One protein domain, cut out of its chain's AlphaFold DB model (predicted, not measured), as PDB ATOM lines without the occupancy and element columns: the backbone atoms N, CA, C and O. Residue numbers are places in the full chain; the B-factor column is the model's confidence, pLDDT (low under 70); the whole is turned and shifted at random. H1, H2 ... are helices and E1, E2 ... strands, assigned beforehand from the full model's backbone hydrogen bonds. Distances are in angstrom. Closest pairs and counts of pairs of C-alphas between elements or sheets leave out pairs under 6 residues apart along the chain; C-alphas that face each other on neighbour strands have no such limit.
ATOM      1  N   LEU A 163     204.089 185.325 192.232       83.88
ATOM      2  CA  LEU A 163     203.465 184.435 191.249       83.88
ATOM      3  C   LEU A 163     202.208 183.784 191.845       83.88
ATOM      4  O   LEU A 163     202.170 182.597 192.178       83.88
ATOM      5  N   VAL A 164     201.177 184.607 192.015       86.06
ATOM      6  CA  VAL A 164     199.956 184.313 192.768       86.06
ATOM      7  C   VAL A 164     199.047 183.334 192.018       86.06
ATOM      8  O   VAL A 164     198.678 183.533 190.858       86.06
ATOM      9  N   LEU A 165     198.631 182.261 192.696       87.19
ATOM     10  CA  LEU A 165     197.679 181.281 192.166       87.19
ATOM     11  C   LEU A 165     196.240 181.665 192.544       87.19
ATOM     12  O   LEU A 165     195.720 181.265 193.585       87.19
ATOM     13  N   VAL A 166     195.568 182.413 191.670       88.56
ATOM     14  CA  VAL A 166     194.182 182.847 191.875       88.56
ATOM     15  C   VAL A 166     193.216 181.687 191.624       88.56
ATOM     16  O   VAL A 166     193.127 181.150 190.513       88.56
ATOM     17  N   LEU A 167     192.454 181.318 192.658       91.94
ATOM     18  CA  LEU A 167     191.431 180.271 192.611       91.94
ATOM     19  C   LEU A 167     190.019 180.869 192.578       91.94
ATOM     20  O   LEU A 167     189.683 181.782 193.326       91.94
ATOM     21  N   SER A 168     189.173 180.319 191.711       90.06
ATOM     22  CA  SER A 168     187.778 180.721 191.497       90.06
ATOM     23  C   SER A 168     186.900 179.485 191.246       90.06
ATOM     24  O   SER A 168     187.425 178.378 191.150       90.06
ATOM     25  N   ASP A 169     185.575 179.637 191.130       91.62
ATOM     26  CA  ASP A 169     184.648 178.528 190.807       91.62
ATOM     27  C   ASP A 169     184.797 177.302 191.747       91.62
ATOM     28  O   ASP A 169     184.812 176.154 191.298       91.62
ATOM     29  N   LEU A 170     184.966 177.564 193.051       92.31
ATOM     30  CA  LEU A 170     185.291 176.573 194.087       92.31
ATOM     31  C   LEU A 170     184.171 175.538 194.272       92.31
ATOM     32  O   LEU A 170     183.022 175.893 194.541       92.31
ATOM     33  N   LYS A 171     184.510 174.252 194.143       90.44
ATOM     34  CA  LYS A 171     183.581 173.109 194.167       90.44
ATOM     35  C   LYS A 171     184.206 171.910 194.877       90.44
ATOM     36  O   LYS A 171     185.416 171.849 195.074       90.44
ATOM     37  N   PHE A 172     183.383 170.916 195.192       88.31
ATOM     38  CA  PHE A 172     183.861 169.550 195.397       88.31
ATOM     39  C   PHE A 172     183.565 168.725 194.147       88.31
ATOM     40  O   PHE A 172     182.504 168.873 193.542       88.31
ATOM     41  N   GLN A 173     184.509 167.869 193.773       84.75
ATOM     42  CA  GLN A 173     184.324 166.808 192.793       84.75
ATOM     43  C   GLN A 173     184.480 165.472 193.521       84.75
ATOM     44  O   GLN A 173     185.340 165.331 194.389       84.75
ATOM     45  N   GLU A 174     183.645 164.506 193.168       85.75
ATOM     46  CA  GLU A 174     183.698 163.146 193.692       85.75
ATOM     47  C   GLU A 174     183.872 162.192 192.510       85.75
ATOM     48  O   GLU A 174     183.174 162.317 191.503       85.75
ATOM     49  N   SER A 175     184.852 161.298 192.610       77.31
ATOM     50  CA  SER A 175     185.122 160.236 191.638       77.31
ATOM     51  C   SER A 175     185.523 159.000 192.423       77.31
ATOM     52  O   SER A 175     186.328 159.113 193.344       77.31
ATOM     53  N   ASP A 176     184.948 157.842 192.100       79.56
ATOM     54  CA  ASP A 176     185.368 156.551 192.670       79.56
ATOM     55  C   ASP A 176     185.305 156.505 194.217       79.56
ATOM     56  O   ASP A 176     186.098 155.842 194.879       79.56
ATOM     57  N   GLY A 177     184.358 157.252 194.805       79.06
ATOM     58  CA  GLY A 177     184.193 157.429 196.256       79.06
ATOM     59  C   GLY A 177     185.164 158.427 196.907       79.06
ATOM     60  O   GLY A 177     185.066 158.699 198.103       79.06
ATOM     61  N   VAL A 178     186.091 159.006 196.140       78.81
ATOM     62  CA  VAL A 178     187.095 159.965 196.613       78.81
ATOM     63  C   VAL A 178     186.625 161.395 196.348       78.81
ATOM     64  O   VAL A 178     186.552 161.857 195.206       78.81
ATOM     65  N   ARG A 179     186.343 162.135 197.424       83.56
ATOM     66  CA  ARG A 179     185.964 163.552 197.371       83.56
ATOM     67  C   ARG A 179     187.201 164.456 197.410       83.56
ATOM     68  O   ARG A 179     187.969 164.440 198.374       83.56
ATOM     69  N   ARG A 180     187.368 165.298 196.387       87.50
ATOM     70  CA  ARG A 180     188.432 166.311 196.270       87.50
ATOM     71  C   ARG A 180     187.847 167.712 196.111       87.50
ATOM     72  O   ARG A 180     186.772 167.889 195.539       87.50
ATOM     73  N   ALA A 181     188.557 168.724 196.602       89.25
ATOM     74  CA  ALA A 181     188.257 170.111 196.255       89.25
ATOM     75  C   ALA A 181     188.702 170.392 194.807       89.25
ATOM     76  O   ALA A 181     189.717 169.864 194.353       89.25
ATOM     77  N   SER A 182     187.963 171.225 194.080       91.38
ATOM     78  CA  SER A 182     188.309 171.673 192.730       91.38
ATOM     79  C   SER A 182     188.051 173.168 192.570       91.38
ATOM     80  O   SER A 182     187.131 173.722 193.170       91.38
ATOM     81  N   ALA A 183     188.875 173.815 191.752       93.88
ATOM     82  CA  ALA A 183     188.795 175.232 191.437       93.88
ATOM     83  C   ALA A 183     189.097 175.471 189.952       93.88
ATOM     84  O   ALA A 183     189.819 174.706 189.309       93.88
ATOM     85  N   ARG A 184     188.610 176.584 189.409       93.88
ATOM     86  CA  ARG A 184     189.163 177.202 188.204       93.88
ATOM     87  C   ARG A 184     190.338 178.086 188.619       93.88
ATOM     88  O   ARG A 184     190.142 179.099 189.289       93.88
ATOM     89  N   ALA A 185     191.541 177.689 188.223       92.69
ATOM     90  CA  ALA A 185     192.791 178.348 188.576       92.69
ATOM     91  C   ALA A 185     193.316 179.227 187.432       92.69
ATOM     92  O   ALA A 185     193.159 178.900 186.251       92.69
ATOM     93  N   ARG A 186     193.965 180.331 187.796       92.69
ATOM     94  CA  ARG A 186     194.768 181.197 186.926       92.69
ATOM     95  C   ARG A 186     196.018 181.611 187.696       92.69
ATOM     96  O   ARG A 186     195.941 181.853 188.894       92.69
ATOM     97  N   LEU A 187     197.142 181.718 186.999       89.00
ATOM     98  CA  LEU A 187     198.351 182.323 187.551       89.00
ATOM     99  C   LEU A 187     198.304 183.835 187.311       89.00
ATOM    100  O   LEU A 187     197.874 184.258 186.236       89.00
ATOM    101  N   VAL A 188     198.735 184.639 188.272       87.00
ATOM    102  CA  VAL A 188     198.946 186.082 188.120       87.00
ATOM    103  C   VAL A 188     200.380 186.378 188.524       87.00
ATOM    104  O   VAL A 188     200.821 185.979 189.593       87.00
ATOM    105  N   TYR A 189     201.116 187.026 187.632       83.25
ATOM    106  CA  TYR A 189     202.424 187.578 187.933       83.25
ATOM    107  C   TYR A 189     202.252 189.017 188.416       83.25
ATOM    108  O   TYR A 189     201.693 189.836 187.679       83.25
ATOM    109  N   GLU A 190     202.717 189.308 189.626       82.81
ATOM    110  CA  GLU A 190     202.648 190.626 190.254       82.81
ATOM    111  C   GLU A 190     204.050 191.264 190.203       82.81
ATOM    112  O   GLU A 190     204.936 190.889 190.977       82.81
ATOM    113  N   PRO A 191     204.310 192.173 189.239       78.19
ATOM    114  CA  PRO A 191     205.637 192.735 189.033       78.19
ATOM    115  C   PRO A 191     205.982 193.724 190.140       78.19
ATOM    116  O   PRO A 191     205.282 194.711 190.364       78.19
ATOM    117  N   ALA A 192     207.141 193.533 190.756       69.56
ATOM    118  CA  ALA A 192     207.552 194.335 191.900       69.56
ATOM    119  C   ALA A 192     208.033 195.761 191.541       69.56
ATOM    120  O   ALA A 192     208.286 196.598 192.409       69.56
ATOM    121  N   THR A 193     208.154 196.066 190.244       75.06
ATOM    122  CA  THR A 193     208.493 197.405 189.748       75.06
ATOM    123  C   THR A 193     207.248 198.291 189.690       75.06
ATOM    124  O   THR A 193     206.367 198.090 188.851       75.06
ATOM    125  N   ALA A 194     207.211 199.329 190.529       61.88
ATOM    126  CA  ALA A 194     206.115 200.296 190.578       61.88
ATOM    127  C   ALA A 194     205.769 200.874 189.189       61.88
ATOM    128  O   ALA A 194     206.625 201.424 188.493       61.88
ATOM    129  N   GLY A 195     204.497 200.765 188.797       68.31
ATOM    130  CA  GLY A 195     203.987 201.220 187.497       68.31
ATOM    131  C   GLY A 195     203.973 200.154 186.394       68.31
ATOM    132  O   GLY A 195     203.369 200.393 185.347       68.31
ATOM    133  N   GLN A 196     204.562 198.973 186.613       76.19
ATOM    134  CA  GLN A 196     204.248 197.799 185.794       76.19
ATOM    135  C   GLN A 196     202.863 197.240 186.164       76.19
ATOM    136  O   GLN A 196     202.327 197.516 187.237       76.19
ATOM    137  N   ARG A 197     202.258 196.475 185.250       74.69
ATOM    138  CA  ARG A 197     200.915 195.902 185.409       74.69
ATOM    139  C   ARG A 197     200.998 194.389 185.585       74.69
ATOM    140  O   ARG A 197     201.734 193.740 184.847       74.69
ATOM    141  N   GLU A 198     200.176 193.854 186.484       80.44
ATOM    142  CA  GLU A 198     199.915 192.419 186.652       80.44
ATOM    143  C   GLU A 198     199.730 191.680 185.313       80.44
ATOM    144  O   GLU A 198     198.985 192.132 184.430       80.44
ATOM    145  N   VAL A 199     200.346 190.502 185.181       84.19
ATOM    146  CA  VAL A 199     200.233 189.649 183.987       84.19
ATOM    147  C   VAL A 199     199.575 188.320 184.352       84.19
ATOM    148  O   VAL A 199     200.202 187.404 184.879       84.19
ATOM    149  N   GLY A 200     198.280 188.202 184.057       80.38
ATOM    150  CA  GLY A 200     197.516 186.967 184.251       80.38
ATOM    151  C   GLY A 200     197.741 185.934 183.141       80.38
ATOM    152  O   GLY A 200     197.832 186.282 181.963       80.38
ATOM    153  N   SER A 201     197.744 184.642 183.486       82.75
ATOM    154  CA  SER A 201     197.886 183.551 182.518       82.75
ATOM    155  C   SER A 201     196.756 183.584 181.481       82.75
ATOM    156  O   SER A 201     195.567 183.620 181.829       82.75
ATOM    157  N   ALA A 202     197.118 183.560 180.193       76.81
ATOM    158  CA  ALA A 202     196.172 183.709 179.082       76.81
ATOM    159  C   ALA A 202     195.000 182.716 179.180       76.81
ATOM    160  O   ALA A 202     193.838 183.091 179.023       76.81
ATOM    161  N   GLN A 203     195.300 181.470 179.551       84.50
ATOM    162  CA  GLN A 203     194.312 180.446 179.876       84.50
ATOM    163  C   GLN A 203     194.227 180.200 181.388       84.50
ATOM    164  O   GLN A 203     195.195 180.362 182.131       84.50
ATOM    165  N   SER A 204     193.037 179.790 181.823       89.19
ATOM    166  CA  SER A 204     192.728 179.307 183.172       89.19
ATOM    167  C   SER A 204     192.396 177.818 183.093       89.19
ATOM    168  O   SER A 204     191.570 177.448 182.253       89.19
ATOM    169  N   TRP A 205     192.956 176.987 183.964       92.12
ATOM    170  CA  TRP A 205     192.730 175.538 183.973       92.12
ATOM    171  C   TRP A 205     191.824 175.115 185.136       92.12
ATOM    172  O   TRP A 205     191.459 175.927 185.989       92.12
ATOM    173  N   ARG A 206     191.437 173.834 185.181       92.31
ATOM    174  CA  ARG A 206     190.822 173.248 186.377       92.31
ATOM    175  C   ARG A 206     191.914 172.655 187.257       92.31
ATOM    176  O   ARG A 206     192.594 171.720 186.848       92.31
ATOM    177  N   LEU A 207     192.050 173.191 188.462       90.31
ATOM    178  CA  LEU A 207     192.806 172.568 189.535       90.31
ATOM    179  C   LEU A 207     191.886 171.578 190.264       90.31
ATOM    180  O   LEU A 207     190.709 171.861 190.511       90.31
ATOM    181  N   VAL A 208     192.428 170.422 190.622       89.62
ATOM    182  CA  VAL A 208     191.850 169.506 191.609       89.62
ATOM    183  C   VAL A 208     192.899 169.351 192.702       89.62
ATOM    184  O   VAL A 208     194.083 169.212 192.397       89.62
ATOM    185  N   ALA A 209     192.490 169.435 193.966       85.94
ATOM    186  CA  ALA A 209     193.399 169.267 195.088       85.94
ATOM    187  C   ALA A 209     193.991 167.842 195.059       85.94
ATOM    188  O   ALA A 209     193.221 166.880 194.974       85.94
ATOM    189  N   PRO A 210     195.327 167.676 195.135       80.44
ATOM    190  CA  PRO A 210     195.953 166.351 195.078       80.44
ATOM    191  C   PRO A 210     195.569 165.480 196.286       80.44
ATOM    192  O   PRO A 210     195.509 164.254 196.193       80.44
ATOM    193  N   MET A 211     195.247 166.127 197.406       79.50
ATOM    194  CA  MET A 211     194.883 165.522 198.684       79.50
ATOM    195  C   MET A 211     193.452 165.921 199.054       79.50
ATOM    196  O   MET A 211     192.989 167.008 198.695       79.50
ATOM    197  N   GLY A 212     192.736 165.037 199.743       76.44
ATOM    198  CA  GLY A 212     191.441 165.335 200.343       76.44
ATOM    199  C   GLY A 212     191.595 165.839 201.781       76.44
ATOM    200  O   GLY A 212     192.715 166.034 202.258       76.44
ATOM    201  N   PRO A 213     190.473 166.046 202.492       70.31
ATOM    202  CA  PRO A 213     190.501 166.463 203.893       70.31
ATOM    203  C   PRO A 213     191.222 165.454 204.796       70.31
ATOM    204  O   PRO A 213     191.958 165.861 205.684       70.31
ATOM    205  N   ILE A 214     191.049 164.152 204.534       74.00
ATOM    206  CA  ILE A 214     191.618 163.069 205.349       74.00
ATOM    207  C   ILE A 214     193.144 163.067 205.231       74.00
ATOM    208  O   ILE A 214     193.839 163.162 206.236       74.00
ATOM    209  N   GLU A 215     193.674 163.045 204.007       75.81
ATOM    210  CA  GLU A 215     195.122 162.991 203.782       75.81
ATOM    211  C   GLU A 215     195.818 164.297 204.211       75.81
ATOM    212  O   GLU A 215     196.966 164.281 204.656       75.81
ATOM    213  N   ALA A 216     195.115 165.436 204.136       72.62
ATOM    214  CA  ALA A 216     195.593 166.710 204.671       72.62
ATOM    215  C   ALA A 216     195.587 166.751 206.213       72.62
ATOM    216  O   ALA A 216     196.502 167.324 206.808       72.62
ATOM    217  N   ASP A 217     194.596 166.139 206.870       73.06
ATOM    218  CA  ASP A 217     194.548 165.997 208.330       73.06
ATOM    219  C   ASP A 217     195.637 165.037 208.844       73.06
ATOM    220  O   ASP A 217     196.282 165.338 209.850       73.06
ATOM    221  N   GLU A 218     195.907 163.936 208.135       74.25
ATOM    222  CA  GLU A 218     197.012 163.010 208.433       74.25
ATOM    223  C   GLU A 218     198.386 163.683 208.281       74.25
ATOM    224  O   GLU A 218     199.236 163.562 209.167       74.25
ATOM    225  N   LEU A 219     198.601 164.452 207.207       72.56
ATOM    226  CA  LEU A 219     199.837 165.221 207.024       72.56
ATOM    227  C   LEU A 219     199.992 166.345 208.048       72.56
ATOM    228  O   LEU A 219     201.098 166.546 208.553       72.56
ATOM    229  N   ARG A 220     198.909 167.043 208.418       72.12
ATOM    230  CA  ARG A 220     198.946 168.027 209.510       72.12
ATOM    231  C   ARG A 220     199.295 167.354 210.837       72.12
ATOM    232  O   ARG A 220     200.148 167.861 211.559       72.12
ATOM    233  N   TRP A 221     198.705 166.194 211.142       71.50
ATOM    234  CA  TRP A 221     199.074 165.410 212.323       71.50
ATOM    235  C   TRP A 221     200.554 165.017 212.297       71.50
ATOM    236  O   TRP A 221     201.243 165.197 213.299       71.50
ATOM    237  N   TYR A 222     201.070 164.544 211.160       67.44
ATOM    238  CA  TYR A 222     202.478 164.170 211.041       67.44
ATOM    239  C   TYR A 222     203.397 165.376 211.287       67.44
ATOM    240  O   TYR A 222     204.242 165.329 212.177       67.44
ATOM    241  N   LEU A 223     203.187 166.489 210.579       70.81
ATOM    242  CA  LEU A 223     204.027 167.684 210.704       70.81
ATOM    243  C   LEU A 223     203.957 168.318 212.105       70.81
ATOM    244  O   LEU A 223     204.990 168.681 212.660       70.81
ATOM    245  N   GLU A 224     202.769 168.410 212.713       74.75
ATOM    246  CA  GLU A 224     202.609 169.021 214.039       74.75
ATOM    247  C   GLU A 224     203.012 168.111 215.208       74.75
ATOM    248  O   GLU A 224     203.370 168.620 216.271       74.75
ATOM    249  N   LYS A 225     202.859 166.782 215.088       60.66
ATOM    250  CA  LYS A 225     202.994 165.854 216.229       60.66
ATOM    251  C   LYS A 225     204.241 164.976 216.160       60.66
ATOM    252  O   LYS A 225     204.758 164.612 217.213       60.66
ATOM    253  N   TYR A 226     204.775 164.676 214.972       54.62
ATOM    254  CA  TYR A 226     205.989 163.857 214.843       54.62
ATOM    255  C   TYR A 226     207.229 164.574 215.403       54.62
ATOM    256  O   TYR A 226     208.062 163.945 216.050       54.62
ATOM    257  N   ALA A 227     207.295 165.905 215.272       54.50
ATOM    258  CA  ALA A 227     208.327 166.742 215.897       54.50
ATOM    259  C   ALA A 227     208.320 166.701 217.443       54.50
ATOM    260  O   ALA A 227     209.308 167.064 218.074       54.50
ATOM    261  N   VAL A 228     207.221 166.241 218.056       53.12
ATOM    262  CA  VAL A 228     207.044 166.105 219.516       53.12
ATOM    263  C   VAL A 228     207.063 164.629 219.950       53.12
ATOM    264  O   VAL A 228     206.801 164.305 221.110       53.12
TER     265      VAL A 228
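What this domain is: This is residues 163 to 228 of the 267 residues of a protein of Candidatus Accumulibacter sp. BA-92 (UniProt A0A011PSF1). What would one see first? A long, twisted ribbon of E1 and E2 folds back on itself as a hairpin, with short E3 beside E2; a long loop, residues 191 to 204, extends past one end, and helix H1 leads away near the other, its residues 220 to 228 sticking out. What is the make-up? The printed part has 66 residues, in the order E1, E2, E3, H1, of mixed class, with an antiparallel sheet E1 - E2 - E3. How spread out is it? It is flat, 46 by 35 by 12 A, and only just extended, close to loose, with a radius of gyration of the C-alphas of 16.6 A.

Where its parts are: Where are the strands? E1, residues 163 to 175, begins with C-alpha 163 at (203.465, 184.435, 191.249), spans 30.4 A and bends by 73 degrees at residue 169. E2, residues 178 to 190, spans 35.0 A, and E3, residues 205 to 208, 9.8 A. Where is the helix? H1, residues 213 to 228, spans 22.8 A and ends with C-alpha 228 at (207.044, 166.105, 219.516).

How they stand to each other: How do the strands pair? They form a meander, each strand the antiparallel neighbour of the one before. N 168 and O 184 of hairpin E1 and E2 are 2.9 A apart, and N 185 and O 205 of hairpin E2 and E3 2.8 A, within hydrogen-bond range. Where is H1? It is only just not on the sheet, with 4 pairs of C-alphas within 10 A, and apart from E1. The closest C-alphas of E2 and H1, Arg 180 and Pro 213, are 7.9 A apart. In H1, 10 of 12 O i to N i+4 pairs are within range.

The domain as a whole: Which link is long? E2 to E3 is, with 14 residues; the printed part has no cut. Where is confidence low? Residues 192, 194 to 195, 222 and 225 to 228 are under 70.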